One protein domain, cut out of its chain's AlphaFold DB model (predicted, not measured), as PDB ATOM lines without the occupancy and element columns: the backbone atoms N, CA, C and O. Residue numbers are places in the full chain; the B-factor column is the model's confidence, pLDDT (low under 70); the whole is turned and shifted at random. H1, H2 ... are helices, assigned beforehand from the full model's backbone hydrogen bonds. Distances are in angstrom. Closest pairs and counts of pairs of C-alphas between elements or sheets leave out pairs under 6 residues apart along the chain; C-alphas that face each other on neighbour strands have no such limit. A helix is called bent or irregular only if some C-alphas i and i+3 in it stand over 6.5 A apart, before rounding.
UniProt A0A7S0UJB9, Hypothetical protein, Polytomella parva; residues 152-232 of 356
ATOM      1  N   SER A 152      16.336  31.723   6.714       59.66
ATOM      2  CA  SER A 152      15.655  30.411   6.686       59.66
ATOM      3  C   SER A 152      14.192  30.471   7.161       59.66
ATOM      4  O   SER A 152      13.406  29.570   6.873       59.66
ATOM      5  N   SER A 153      13.817  31.524   7.895       63.06
ATOM      6  CA  SER A 153      12.430  31.827   8.262       63.06
ATOM      7  C   SER A 153      11.587  32.302   7.075       63.06
ATOM      8  O   SER A 153      10.419  31.925   6.979       63.06
ATOM      9  N   ASP A 154      12.170  33.056   6.140       73.75
ATOM     10  CA  ASP A 154      11.441  33.627   5.002       73.75
ATOM     11  C   ASP A 154      11.100  32.561   3.957       73.75
ATOM     12  O   ASP A 154      10.018  32.570   3.375       73.75
ATOM     13  N   SER A 155      11.978  31.578   3.749       79.94
ATOM     14  CA  SER A 155      11.750  30.505   2.773       79.94
ATOM     15  C   SER A 155      10.592  29.584   3.153       79.94
ATOM     16  O   SER A 155       9.752  29.253   2.313       79.94
ATOM     17  N   SER A 156      10.505  29.221   4.433       80.88
ATOM     18  CA  SER A 156       9.393  28.436   4.973       80.88
ATOM     19  C   SER A 156       8.075  29.215   4.921       80.88
ATOM     20  O   SER A 156       7.015  28.635   4.677       80.88
ATOM     21  N   PHE A 157       8.135  30.537   5.115       85.50
ATOM     22  CA  PHE A 157       6.987  31.424   4.953       85.50
ATOM     23  C   PHE A 157       6.514  31.469   3.495       85.50
ATOM     24  O   PHE A 157       5.330  31.252   3.247       85.50
ATOM     25  N   MET A 158       7.416  31.647   2.522       83.31
ATOM     26  CA  MET A 158       7.057  31.661   1.096       83.31
ATOM     27  C   MET A 158       6.418  30.347   0.639       83.31
ATOM     28  O   MET A 158       5.434  30.358  -0.100       83.31
ATOM     29  N   LEU A 159       6.934  29.205   1.100       85.75
ATOM     30  CA  LEU A 159       6.342  27.911   0.772       85.75
ATOM     31  C   LEU A 159       4.907  27.808   1.315       85.75
ATOM     32  O   LEU A 159       3.995  27.443   0.573       85.75
ATOM     33  N   ASN A 160       4.686  28.175   2.581       86.69
ATOM     34  CA  ASN A 160       3.378  28.039   3.226       86.69
ATOM     35  C   ASN A 160       2.348  29.088   2.794       86.69
ATOM     36  O   ASN A 160       1.166  28.766   2.731       86.69
ATOM     37  N   GLN A 161       2.776  30.316   2.507       86.00
ATOM     38  CA  GLN A 161       1.870  31.429   2.206       86.00
ATOM     39  C   GLN A 161       1.674  31.672   0.717       86.00
ATOM     40  O   GLN A 161       0.627  32.172   0.317       86.00
ATOM     41  N   LEU A 162       2.651  31.316  -0.116       83.62
ATOM     42  CA  LEU A 162       2.583  31.582  -1.548       83.62
ATOM     43  C   LEU A 162       2.385  30.293  -2.345       83.62
ATOM     44  O   LEU A 162       1.420  30.163  -3.093       83.62
ATOM     45  N   VAL A 163       3.272  29.313  -2.155       85.75
ATOM     46  CA  VAL A 163       3.307  28.107  -2.997       85.75
ATOM     47  C   VAL A 163       2.136  27.175  -2.696       85.75
ATOM     48  O   VAL A 163       1.433  26.757  -3.615       85.75
ATOM     49  N   ILE A 164       1.884  26.871  -1.419       87.00
ATOM     50  CA  ILE A 164       0.791  25.971  -1.029       87.00
ATOM     51  C   ILE A 164      -0.581  26.530  -1.451       87.00
ATOM     52  O   ILE A 164      -1.331  25.781  -2.081       87.00
ATOM     53  N   PRO A 165      -0.929  27.809  -1.198       85.94
ATOM     54  CA  PRO A 165      -2.200  28.366  -1.659       85.94
ATOM     55  C   PRO A 165      -2.306  28.443  -3.185       85.94
ATOM     56  O   PRO A 165      -3.369  28.146  -3.730       85.94
ATOM     57  N   ALA A 166      -1.219  28.765  -3.897       82.94
ATOM     58  CA  ALA A 166      -1.211  28.763  -5.362       82.94
ATOM     59  C   ALA A 166      -1.467  27.360  -5.936       82.94
ATOM     60  O   ALA A 166      -2.265  27.194  -6.867       82.94
ATOM     61  N   PHE A 167      -0.859  26.329  -5.342       84.19
ATOM     62  CA  PHE A 167      -1.174  24.950  -5.688       84.19
ATOM     63  C   PHE A 167      -2.613  24.619  -5.337       84.19
ATOM     64  O   PHE A 167      -3.312  24.133  -6.219       84.19
ATOM     65  N   HIS A 168      -3.093  24.957  -4.134       83.12
ATOM     66  CA  HIS A 168      -4.480  24.744  -3.701       83.12
ATOM     67  C   HIS A 168      -5.506  25.352  -4.671       83.12
ATOM     68  O   HIS A 168      -6.476  24.695  -5.042       83.12
ATOM     69  N   ASN A 169      -5.257  26.562  -5.171       80.62
ATOM     70  CA  ASN A 169      -6.101  27.188  -6.191       80.62
ATOM     71  C   ASN A 169      -6.044  26.440  -7.534       80.62
ATOM     72  O   ASN A 169      -7.043  26.366  -8.249       80.62
ATOM     73  N   SER A 170      -4.912  25.808  -7.846       75.69
ATOM     74  CA  SER A 170      -4.754  24.937  -9.019       75.69
ATOM     75  C   SER A 170      -5.445  23.570  -8.853       75.69
ATOM     76  O   SER A 170      -5.803  22.945  -9.853       75.69
ATOM     77  N   PHE A 171      -5.722  23.115  -7.618       72.69
ATOM     78  CA  PHE A 171      -6.506  21.894  -7.354       72.69
ATOM     79  C   PHE A 171      -7.982  22.023  -7.748       72.69
ATOM     80  O   PHE A 171      -8.675  21.011  -7.816       72.69
ATOM     81  N   ILE A 172      -8.468  23.223  -8.080       75.56
ATOM     82  CA  ILE A 172      -9.811  23.412  -8.652       75.56
ATOM     83  C   ILE A 172      -9.895  22.808 -10.075       75.56
ATOM     84  O   ILE A 172     -10.984  22.619 -10.616       75.56
ATOM     85  N   SER A 173      -8.758  22.420 -10.668       73.31
ATOM     86  CA  SER A 173      -8.722  21.636 -11.904       73.31
ATOM     87  C   SER A 173      -9.498  20.310 -11.768       73.31
ATOM     88  O   SER A 173      -9.325  19.598 -10.774       73.31
ATOM     89  N   PRO A 174     -10.321  19.924 -12.766       68.44
ATOM     90  CA  PRO A 174     -11.104  18.687 -12.737       68.44
ATOM     91  C   PRO A 174     -10.259  17.405 -12.865       68.44
ATOM     92  O   PRO A 174     -10.788  16.304 -12.689       68.44
ATOM     93  N   ASP A 175      -8.965  17.510 -13.187       88.62
ATOM     94  CA  ASP A 175      -8.104  16.347 -13.397       88.62
ATOM     95  C   ASP A 175      -7.475  15.821 -12.095       88.62
ATOM     96  O   ASP A 175      -6.570  16.423 -11.511       88.62
ATOM     97  N   ARG A 176      -7.902  14.622 -11.681       87.06
ATOM     98  CA  ARG A 176      -7.378  13.917 -10.497       87.06
ATOM     99  C   ARG A 176      -5.885  13.596 -10.593       87.06
ATOM    100  O   ARG A 176      -5.221  13.541  -9.558       87.06
ATOM    101  N   ASN A 177      -5.356  13.373 -11.796       88.31
ATOM    102  CA  ASN A 177      -3.933  13.068 -11.960       88.31
ATOM    103  C   ASN A 177      -3.085  14.303 -11.655       88.31
ATOM    104  O   ASN A 177      -2.144  14.222 -10.866       88.31
ATOM    105  N   THR A 178      -3.476  15.454 -12.203       85.38
ATOM    106  CA  THR A 178      -2.850  16.748 -11.908       85.38
ATOM    107  C   THR A 178      -2.886  17.061 -10.410       85.38
ATOM    108  O   THR A 178      -1.864  17.436  -9.840       85.38
ATOM    109  N   GLN A 179      -4.014  16.816  -9.736       87.06
ATOM    110  CA  GLN A 179      -4.118  16.987  -8.282       87.06
ATOM    111  C   GLN A 179      -3.130  16.086  -7.517       87.06
ATOM    112  O   GLN A 179      -2.400  16.553  -6.644       87.06
ATOM    113  N   SER A 180      -3.050  14.794  -7.857       89.00
ATOM    114  CA  SER A 180      -2.109  13.877  -7.197       89.00
ATOM    115  C   SER A 180      -0.648  14.290  -7.402       89.00
ATOM    116  O   SER A 180       0.157  14.160  -6.478       89.00
ATOM    117  N   LEU A 181      -0.299  14.781  -8.594       89.56
ATOM    118  CA  LEU A 181       1.049  15.257  -8.909       89.56
ATOM    119  C   LEU A 181       1.393  16.528  -8.126       89.56
ATOM    120  O   LEU A 181       2.458  16.590  -7.515       89.56
ATOM    121  N   LEU A 182       0.477  17.499  -8.072       89.69
ATOM    122  CA  LEU A 182       0.643  18.719  -7.277       89.69
ATOM    123  C   LEU A 182       0.802  18.399  -5.785       89.69
ATOM    124  O   LEU A 182       1.660  18.976  -5.117       89.69
ATOM    125  N   GLY A 183       0.035  17.435  -5.267       90.00
ATOM    126  CA  GLY A 183       0.157  16.980  -3.880       90.00
ATOM    127  C   GLY A 183       1.523  16.356  -3.587       90.00
ATOM    128  O   GLY A 183       2.151  16.681  -2.577       90.00
ATOM    129  N   GLY A 184       2.019  15.515  -4.500       93.31
ATOM    130  CA  GLY A 184       3.361  14.937  -4.415       93.31
ATOM    131  C   GLY A 184       4.453  16.006  -4.427       93.31
ATOM    132  O   GLY A 184       5.302  16.024  -3.539       93.31
ATOM    133  N   LEU A 185       4.378  16.947  -5.370       91.69
ATOM    134  CA  LEU A 185       5.349  18.032  -5.513       91.69
ATOM    135  C   LEU A 185       5.370  18.951  -4.284       91.69
ATOM    136  O   LEU A 185       6.441  19.300  -3.793       91.69
ATOM    137  N   THR A 186       4.198  19.265  -3.725       91.19
ATOM    138  CA  THR A 186       4.084  20.035  -2.477       91.19
ATOM    139  C   THR A 186       4.782  19.322  -1.318       91.19
ATOM    140  O   THR A 186       5.534  19.940  -0.564       91.19
ATOM    141  N   SER A 187       4.579  18.005  -1.185       93.06
ATOM    142  CA  SER A 187       5.235  17.201  -0.148       93.06
ATOM    143  C   SER A 187       6.754  17.163  -0.330       93.06
ATOM    144  O   SER A 187       7.489  17.321   0.645       93.06
ATOM    145  N   SER A 188       7.231  17.006  -1.568       94.75
ATOM    146  CA  SER A 188       8.659  17.006  -1.893       94.75
ATOM    147  C   SER A 188       9.323  18.349  -1.596       94.75
ATOM    148  O   SER A 188      10.389  18.356  -0.987       94.75
ATOM    149  N   LEU A 189       8.692  19.476  -1.938       92.19
ATOM    150  CA  LEU A 189       9.205  20.806  -1.589       92.19
ATOM    151  C   LEU A 189       9.266  21.007  -0.072       92.19
ATOM    152  O   LEU A 189      10.265  21.494   0.447       92.19
ATOM    153  N   LEU A 190       8.245  20.555   0.664       92.50
ATOM    154  CA  LEU A 190       8.241  20.634   2.126       92.50
ATOM    155  C   LEU A 190       9.358  19.777   2.752       92.50
ATOM    156  O   LEU A 190       9.945  20.157   3.764       92.50
ATOM    157  N   GLN A 191       9.658  18.611   2.173       94.50
ATOM    158  CA  GLN A 191      10.784  17.775   2.603       94.50
ATOM    159  C   GLN A 191      12.131  18.415   2.260       94.50
ATOM    160  O   GLN A 191      13.033  18.400   3.096       94.50
ATOM    161  N   LEU A 192      12.257  19.007   1.072       93.75
ATOM    162  CA  LEU A 192      13.462  19.712   0.643       93.75
ATOM    163  C   LEU A 192      13.766  20.901   1.563       93.75
ATOM    164  O   LEU A 192      14.908  21.069   1.984       93.75
ATOM    165  N   GLU A 193      12.745  21.660   1.961       94.25
ATOM    166  CA  GLU A 193      12.885  22.769   2.907       94.25
ATOM    167  C   GLU A 193      13.330  22.287   4.299       94.25
ATOM    168  O   GLU A 193      14.158  22.924   4.944       94.25
ATOM    169  N   LYS A 194      12.846  21.119   4.750       92.94
ATOM    170  CA  LYS A 194      13.279  20.504   6.020       92.94
ATOM    171  C   LYS A 194      14.731  20.028   5.990       92.94
ATOM    172  O   LYS A 194      15.419  20.134   7.000       92.94
ATOM    173  N   LEU A 195      15.174  19.452   4.872       95.75
ATOM    174  CA  LEU A 195      16.545  18.950   4.711       95.75
ATOM    175  C   LEU A 195      17.542  20.085   4.455       95.75
ATOM    176  O   LEU A 195      18.682  20.029   4.909       95.75
ATOM    177  N   THR A 196      17.099  21.111   3.737       93.44
ATOM    178  CA  THR A 196      17.899  22.253   3.294       93.44
ATOM    179  C   THR A 196      17.072  23.536   3.396       93.44
ATOM    180  O   THR A 196      16.453  23.950   2.407       93.44
ATOM    181  N   PRO A 197      17.055  24.186   4.574       91.44
ATOM    182  CA  PRO A 197      16.344  25.445   4.767       91.44
ATOM    183  C   PRO A 197      16.833  26.513   3.784       91.44
ATOM    184  O   PRO A 197      18.039  26.693   3.599       91.44
ATOM    185  N   GLY A 198      15.904  27.210   3.133       90.19
ATOM    186  CA  GLY A 198      16.208  28.220   2.114       90.19
ATOM    187  C   GLY A 198      16.220  27.705   0.673       90.19
ATOM    188  O   GLY A 198      16.269  28.510  -0.259       90.19
ATOM    189  N   SER A 199      16.156  26.389   0.458       91.00
ATOM    190  CA  SER A 199      16.158  25.788  -0.885       91.00
ATOM    191  C   SER A 199      14.956  26.224  -1.724       91.00
ATOM    192  O   SER A 199      15.129  26.595  -2.886       91.00
ATOM    193  N   THR A 200      13.759  26.276  -1.132       90.31
ATOM    194  CA  THR A 200      12.543  26.683  -1.850       90.31
ATOM    195  C   THR A 200      12.629  28.136  -2.307       90.31
ATOM    196  O   THR A 200      12.304  28.446  -3.448       90.31
ATOM    197  N   SER A 201      13.121  29.032  -1.446       88.75
ATOM    198  CA  SER A 201      13.295  30.449  -1.794       88.75
ATOM    199  C   SER A 201      14.261  30.628  -2.969       88.75
ATOM    200  O   SER A 201      13.956  31.372  -3.898       88.75
ATOM    201  N   ARG A 202      15.379  29.887  -2.987       90.38
ATOM    202  CA  ARG A 202      16.338  29.917  -4.105       90.38
ATOM    203  C   ARG A 202      15.731  29.396  -5.406       90.38
ATOM    204  O   ARG A 202      15.949  30.006  -6.444       90.38
ATOM    205  N   LEU A 203      14.958  28.311  -5.348       90.25
ATOM    206  CA  LEU A 203      14.256  27.770  -6.516       90.25
ATOM    207  C   LEU A 203      13.241  28.769  -7.083       90.25
ATOM    208  O   LEU A 203      13.177  28.961  -8.293       90.25
ATOM    209  N   LEU A 204      12.466  29.425  -6.216       88.12
ATOM    210  CA  LEU A 204      11.506  30.448  -6.632       88.12
ATOM    211  C   LEU A 204      12.210  31.672  -7.224       88.12
ATOM    212  O   LEU A 204      11.767  32.193  -8.243       88.12
ATOM    213  N   HIS A 205      13.322  32.103  -6.630       88.25
ATOM    214  CA  HIS A 205      14.124  33.203  -7.160       88.25
ATOM    215  C   HIS A 205      14.684  32.882  -8.550       88.25
ATOM    216  O   HIS A 205      14.496  33.667  -9.477       88.25
ATOM    217  N   ASP A 206      15.281  31.701  -8.724       89.12
ATOM    218  CA  ASP A 206      15.799  31.259 -10.021       89.12
ATOM    219  C   ASP A 206      14.678  31.149 -11.066       89.12
ATOM    220  O   ASP A 206      14.843  31.583 -12.205       89.12
ATOM    221  N   LEU A 207      13.491  30.673 -10.673       86.94
ATOM    222  CA  LEU A 207      12.314  30.658 -11.543       86.94
ATOM    223  C   LEU A 207      11.919  32.073 -11.989       86.94
ATOM    224  O   LEU A 207      11.697  32.289 -13.178       86.94
ATOM    225  N   VAL A 208      11.852  33.040 -11.069       87.38
ATOM    226  CA  VAL A 208      11.522  34.441 -11.385       87.38
ATOM    227  C   VAL A 208      12.555  35.037 -12.342       87.38
ATOM    228  O   VAL A 208      12.177  35.663 -13.333       87.38
ATOM    229  N   VAL A 209      13.848  34.803 -12.097       88.50
ATOM    230  CA  VAL A 209      14.935  35.273 -12.968       88.50
ATOM    231  C   VAL A 209      14.828  34.647 -14.358       88.50
ATOM    232  O   VAL A 209      14.869  35.366 -15.355       88.50
ATOM    233  N   ARG A 210      14.637  33.325 -14.454       89.06
ATOM    234  CA  ARG A 210      14.469  32.639 -15.744       89.06
ATOM    235  C   ARG A 210      13.239  33.151 -16.487       89.06
ATOM    236  O   ARG A 210      13.338  33.431 -17.677       89.06
ATOM    237  N   MET A 211      12.117  33.342 -15.793       85.62
ATOM    238  CA  MET A 211      10.903  33.911 -16.378       85.62
ATOM    239  C   MET A 211      11.132  35.331 -16.900       85.62
ATOM    240  O   MET A 211      10.689  35.627 -18.005       85.62
ATOM    241  N   ALA A 212      11.862  36.177 -16.171       85.38
ATOM    242  CA  ALA A 212      12.201  37.533 -16.606       85.38
ATOM    243  C   ALA A 212      13.159  37.568 -17.815       85.38
ATOM    244  O   ALA A 212      13.122  38.515 -18.595       85.38
ATOM    245  N   CYS A 213      14.004  36.547 -17.978       87.69
ATOM    246  CA  CYS A 213      14.952  36.438 -19.092       87.69
ATOM    247  C   CYS A 213      14.352  35.808 -20.362       87.69
ATOM    248  O   CYS A 213      14.960  35.890 -21.431       87.69
ATOM    249  N   ILE A 214      13.195  35.147 -20.268       91.38
ATOM    250  CA  ILE A 214      12.523  34.556 -21.429       91.38
ATOM    251  C   ILE A 214      11.957  35.686 -22.303       91.38
ATOM    252  O   ILE A 214      11.142  36.478 -21.861       91.38
ATOM    253  N   ASN A 215      12.346  35.753 -23.573       89.19
ATOM    254  CA  ASN A 215      11.788  36.716 -24.536       89.19
ATOM    255  C   ASN A 215      10.717  36.064 -25.430       89.19
ATOM    256  O   ASN A 215      10.668  36.314 -26.633       89.19
ATOM    257  N   ASP A 216       9.895  35.179 -24.859       92.38
ATOM    258  CA  ASP A 216       8.810  34.505 -25.577       92.38
ATOM    259  C   ASP A 216       7.471  35.230 -25.328       92.38
ATOM    260  O   ASP A 216       6.987  35.235 -24.190       92.38
ATOM    261  N   PRO A 217       6.834  35.818 -26.360       85.81
ATOM    262  CA  PRO A 217       5.554  36.507 -26.209       85.81
ATOM    263  C   PRO A 217       4.423  35.591 -25.723       85.81
ATOM    264  O   PRO A 217       3.482  36.074 -25.095       85.81
ATOM    265  N   HIS A 218       4.504  34.274 -25.944       87.88
ATOM    266  CA  HIS A 218       3.511  33.325 -25.431       87.88
ATOM    267  C   HIS A 218       3.582  33.153 -23.908       87.88
ATOM    268  O   HIS A 218       2.597  32.751 -23.288       87.88
ATOM    269  N   MET A 219       4.719  33.498 -23.299       86.12
ATOM    270  CA  MET A 219       4.951  33.411 -21.857       86.12
ATOM    271  C   MET A 219       4.714  34.744 -21.137       86.12
ATOM    272  O   MET A 219       4.806  34.786 -19.912       86.12
ATOM    273  N   ALA A 220       4.356  35.819 -21.849       82.94
ATOM    274  CA  ALA A 220       4.177  37.154 -21.270       82.94
ATOM    275  C   ALA A 220       3.122  37.192 -20.149       82.94
ATOM    276  O   ALA A 220       3.317  37.842 -19.124       82.94
ATOM    277  N   SER A 221       2.019  36.448 -20.288       80.94
ATOM    278  CA  SER A 221       1.003  36.342 -19.229       80.94
ATOM    279  C   SER A 221       1.555  35.667 -17.970       80.94
ATOM    280  O   SER A 221       1.295  36.122 -16.856       80.94
ATOM    281  N   LEU A 222       2.371  34.622 -18.139       77.94
ATOM    282  CA  LEU A 222       3.034  33.924 -17.040       77.94
ATOM    283  C   LEU A 222       4.117  34.791 -16.392       77.94
ATOM    284  O   LEU A 222       4.271  34.763 -15.174       77.94
ATOM    285  N   GLN A 223       4.830  35.600 -17.175       85.44
ATOM    286  CA  GLN A 223       5.782  36.587 -16.665       85.44
ATOM    287  C   GLN A 223       5.093  37.637 -15.806       85.44
ATOM    288  O   GLN A 223       5.526  37.872 -14.682       85.44
ATOM    289  N   HIS A 224       3.991  38.219 -16.288       80.31
ATOM    290  CA  HIS A 224       3.212  39.183 -15.516       80.31
ATOM    291  C   HIS A 224       2.644  38.571 -14.234       80.31
ATOM    292  O   HIS A 224       2.720  39.202 -13.185       80.31
ATOM    293  N   ALA A 225       2.137  37.336 -14.284       77.69
ATOM    294  CA  ALA A 225       1.648  36.638 -13.095       77.69
ATOM    295  C   ALA A 225       2.776  36.354 -12.088       77.69
ATOM    296  O   ALA A 225       2.592  36.519 -10.886       77.69
ATOM    297  N   THR A 226       3.957  35.976 -12.580       80.69
ATOM    298  CA  THR A 226       5.145  35.734 -11.752       80.69
ATOM    299  C   THR A 226       5.620  37.040 -11.105       80.69
ATOM    300  O   THR A 226       5.825  37.094  -9.899       80.69
ATOM    301  N   LEU A 227       5.712  38.133 -11.863       81.44
ATOM    302  CA  LEU A 227       6.061  39.447 -11.322       81.44
ATOM    303  C   LEU A 227       5.012  39.969 -10.334       81.44
ATOM    304  O   LEU A 227       5.388  40.560  -9.332       81.44
ATOM    305  N   ALA A 228       3.721  39.717 -10.555       78.31
ATOM    306  CA  ALA A 228       2.678  40.091  -9.601       78.31
ATOM    307  C   ALA A 228       2.791  39.301  -8.285       78.31
ATOM    308  O   ALA A 228       2.642  39.873  -7.213       78.31
ATOM    309  N   LEU A 229       3.107  38.003  -8.360       72.50
ATOM    310  CA  LEU A 229       3.264  37.136  -7.186       72.50
ATOM    311  C   LEU A 229       4.532  37.426  -6.371       72.50
ATOM    312  O   LEU A 229       4.529  37.215  -5.161       72.50
ATOM    313  N   PHE A 230       5.617  37.863  -7.020       74.62
ATOM    314  CA  PHE A 230       6.938  37.979  -6.385       74.62
ATOM    315  C   PHE A 230       7.501  39.405  -6.319       74.62
ATOM    316  O   PHE A 230       8.412  39.659  -5.537       74.62
ATOM    317  N   GLY A 231       6.990  40.329  -7.131       66.25
ATOM    318  CA  GLY A 231       7.464  41.711  -7.238       66.25
ATOM    319  C   GLY A 231       6.442  42.775  -6.828       66.25
ATOM    320  O   GLY A 231       6.801  43.948  -6.804       66.25
ATOM    321  N   GLY A 232       5.199  42.389  -6.512       53.59
ATOM    322  CA  GLY A 232       4.066  43.312  -6.369       53.59
ATOM    323  C   GLY A 232       4.072  44.231  -5.144       53.59
ATOM    324  O   GLY A 232       3.632  45.364  -5.261       53.59
TER     325      GLY A 232
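Overview. This is residues 152 to 232 of the 356 residues of the protein "Hypothetical protein" of Polytomella parva (UniProt A0A7S0UJB9). The longest helix, H2, lies side by side with H1 in a hairpin, and at the end of H2 the path turns a corner into H3, making an L of two helical hairpins. H3 runs away from the foot of the first hairpin, and H4 folds back over H3 toward H1; the L is loosely filled, with H2 and H4 apart, and its free tip is residues 172 to 177. The printed part has 81 residues with four named helices, in the order H1, H2, H3, H4, and no named strand; the class is all helix. It is only just compact, close to loose, with a radius of gyration of the C-alphas of 13.6 A, and its outline is flat, spanning 35 by 34 by 18 A.

Along the chain. Find C-alpha 176 at (-7.378, 13.917, -10.497); from there H2, residues 176 to 195, runs 28.8 A to C-alpha 195 at (16.545, 18.950, 4.711). Before it comes H1, residues 152 to 170, 26.3 A long, which is neither bent nor irregular, but only just: C-alphas 161 and 164 are 6.4 A apart. After H2 comes H3, residues 199 to 213, 21.1 A long. H4, residues 217 to 231, covers 19.8 A and ends with C-alpha 231 at (7.464, 41.711, -7.238); it is irregular, with C-alphas 218 and 221 7.3 A apart.

Arrangement. Look first at H2 and H1, a helical hairpin: they touch, with Phe 167 and Leu 182 the closest C-alphas at 6.7 A, and run opposite ways at a shallow tilt of 2 degrees. H3 is the hub, touching three helices, and the helix packing is mostly crossed. With residues 199 to 200 alone H3 touches residues 189 to 193 of H2 at a steep tilt of 62 degrees, the closest C-alphas being those of Glu 193 and Ser 199, 5.8 A apart. With residues 199 to 201 alone it touches residues 154 to 159 of H1 at a steep tilt of 64 degrees; the closest C-alphas are those of Ser 155 and Ser 201, 4.8 A apart. H3 and H4 form a second helical hairpin, running opposite ways at a steep tilt of 43 degrees; H3 touches H4 with residues 208 to 212 alone, and the closest C-alphas, of Met 211 and Gln 223, are 5.8 A apart. H4 and H1 are close but not clearly touching, with the closest C-alphas, of Leu 162 and Leu 229, 7.9 A apart. In the backbones of H2 and H3 every O i to N i+4 pair is within hydrogen-bond range; in H1 it is 12 of 15 and in H4 9 of 11.

Size, cuts and confidence. The C-alphas of Leu 195 and Pro 217, the two farthest apart, are 37.2 A from each other. The printed part has no cut, and its three links are tight. Residues 172 to 177, of which 176 to 177 belong to H2, stand free. Look in the B-factor column for the mean pLDDT of the printed part, 84.8; residues 152 to 153, 174 and 231 to 232 are under 70.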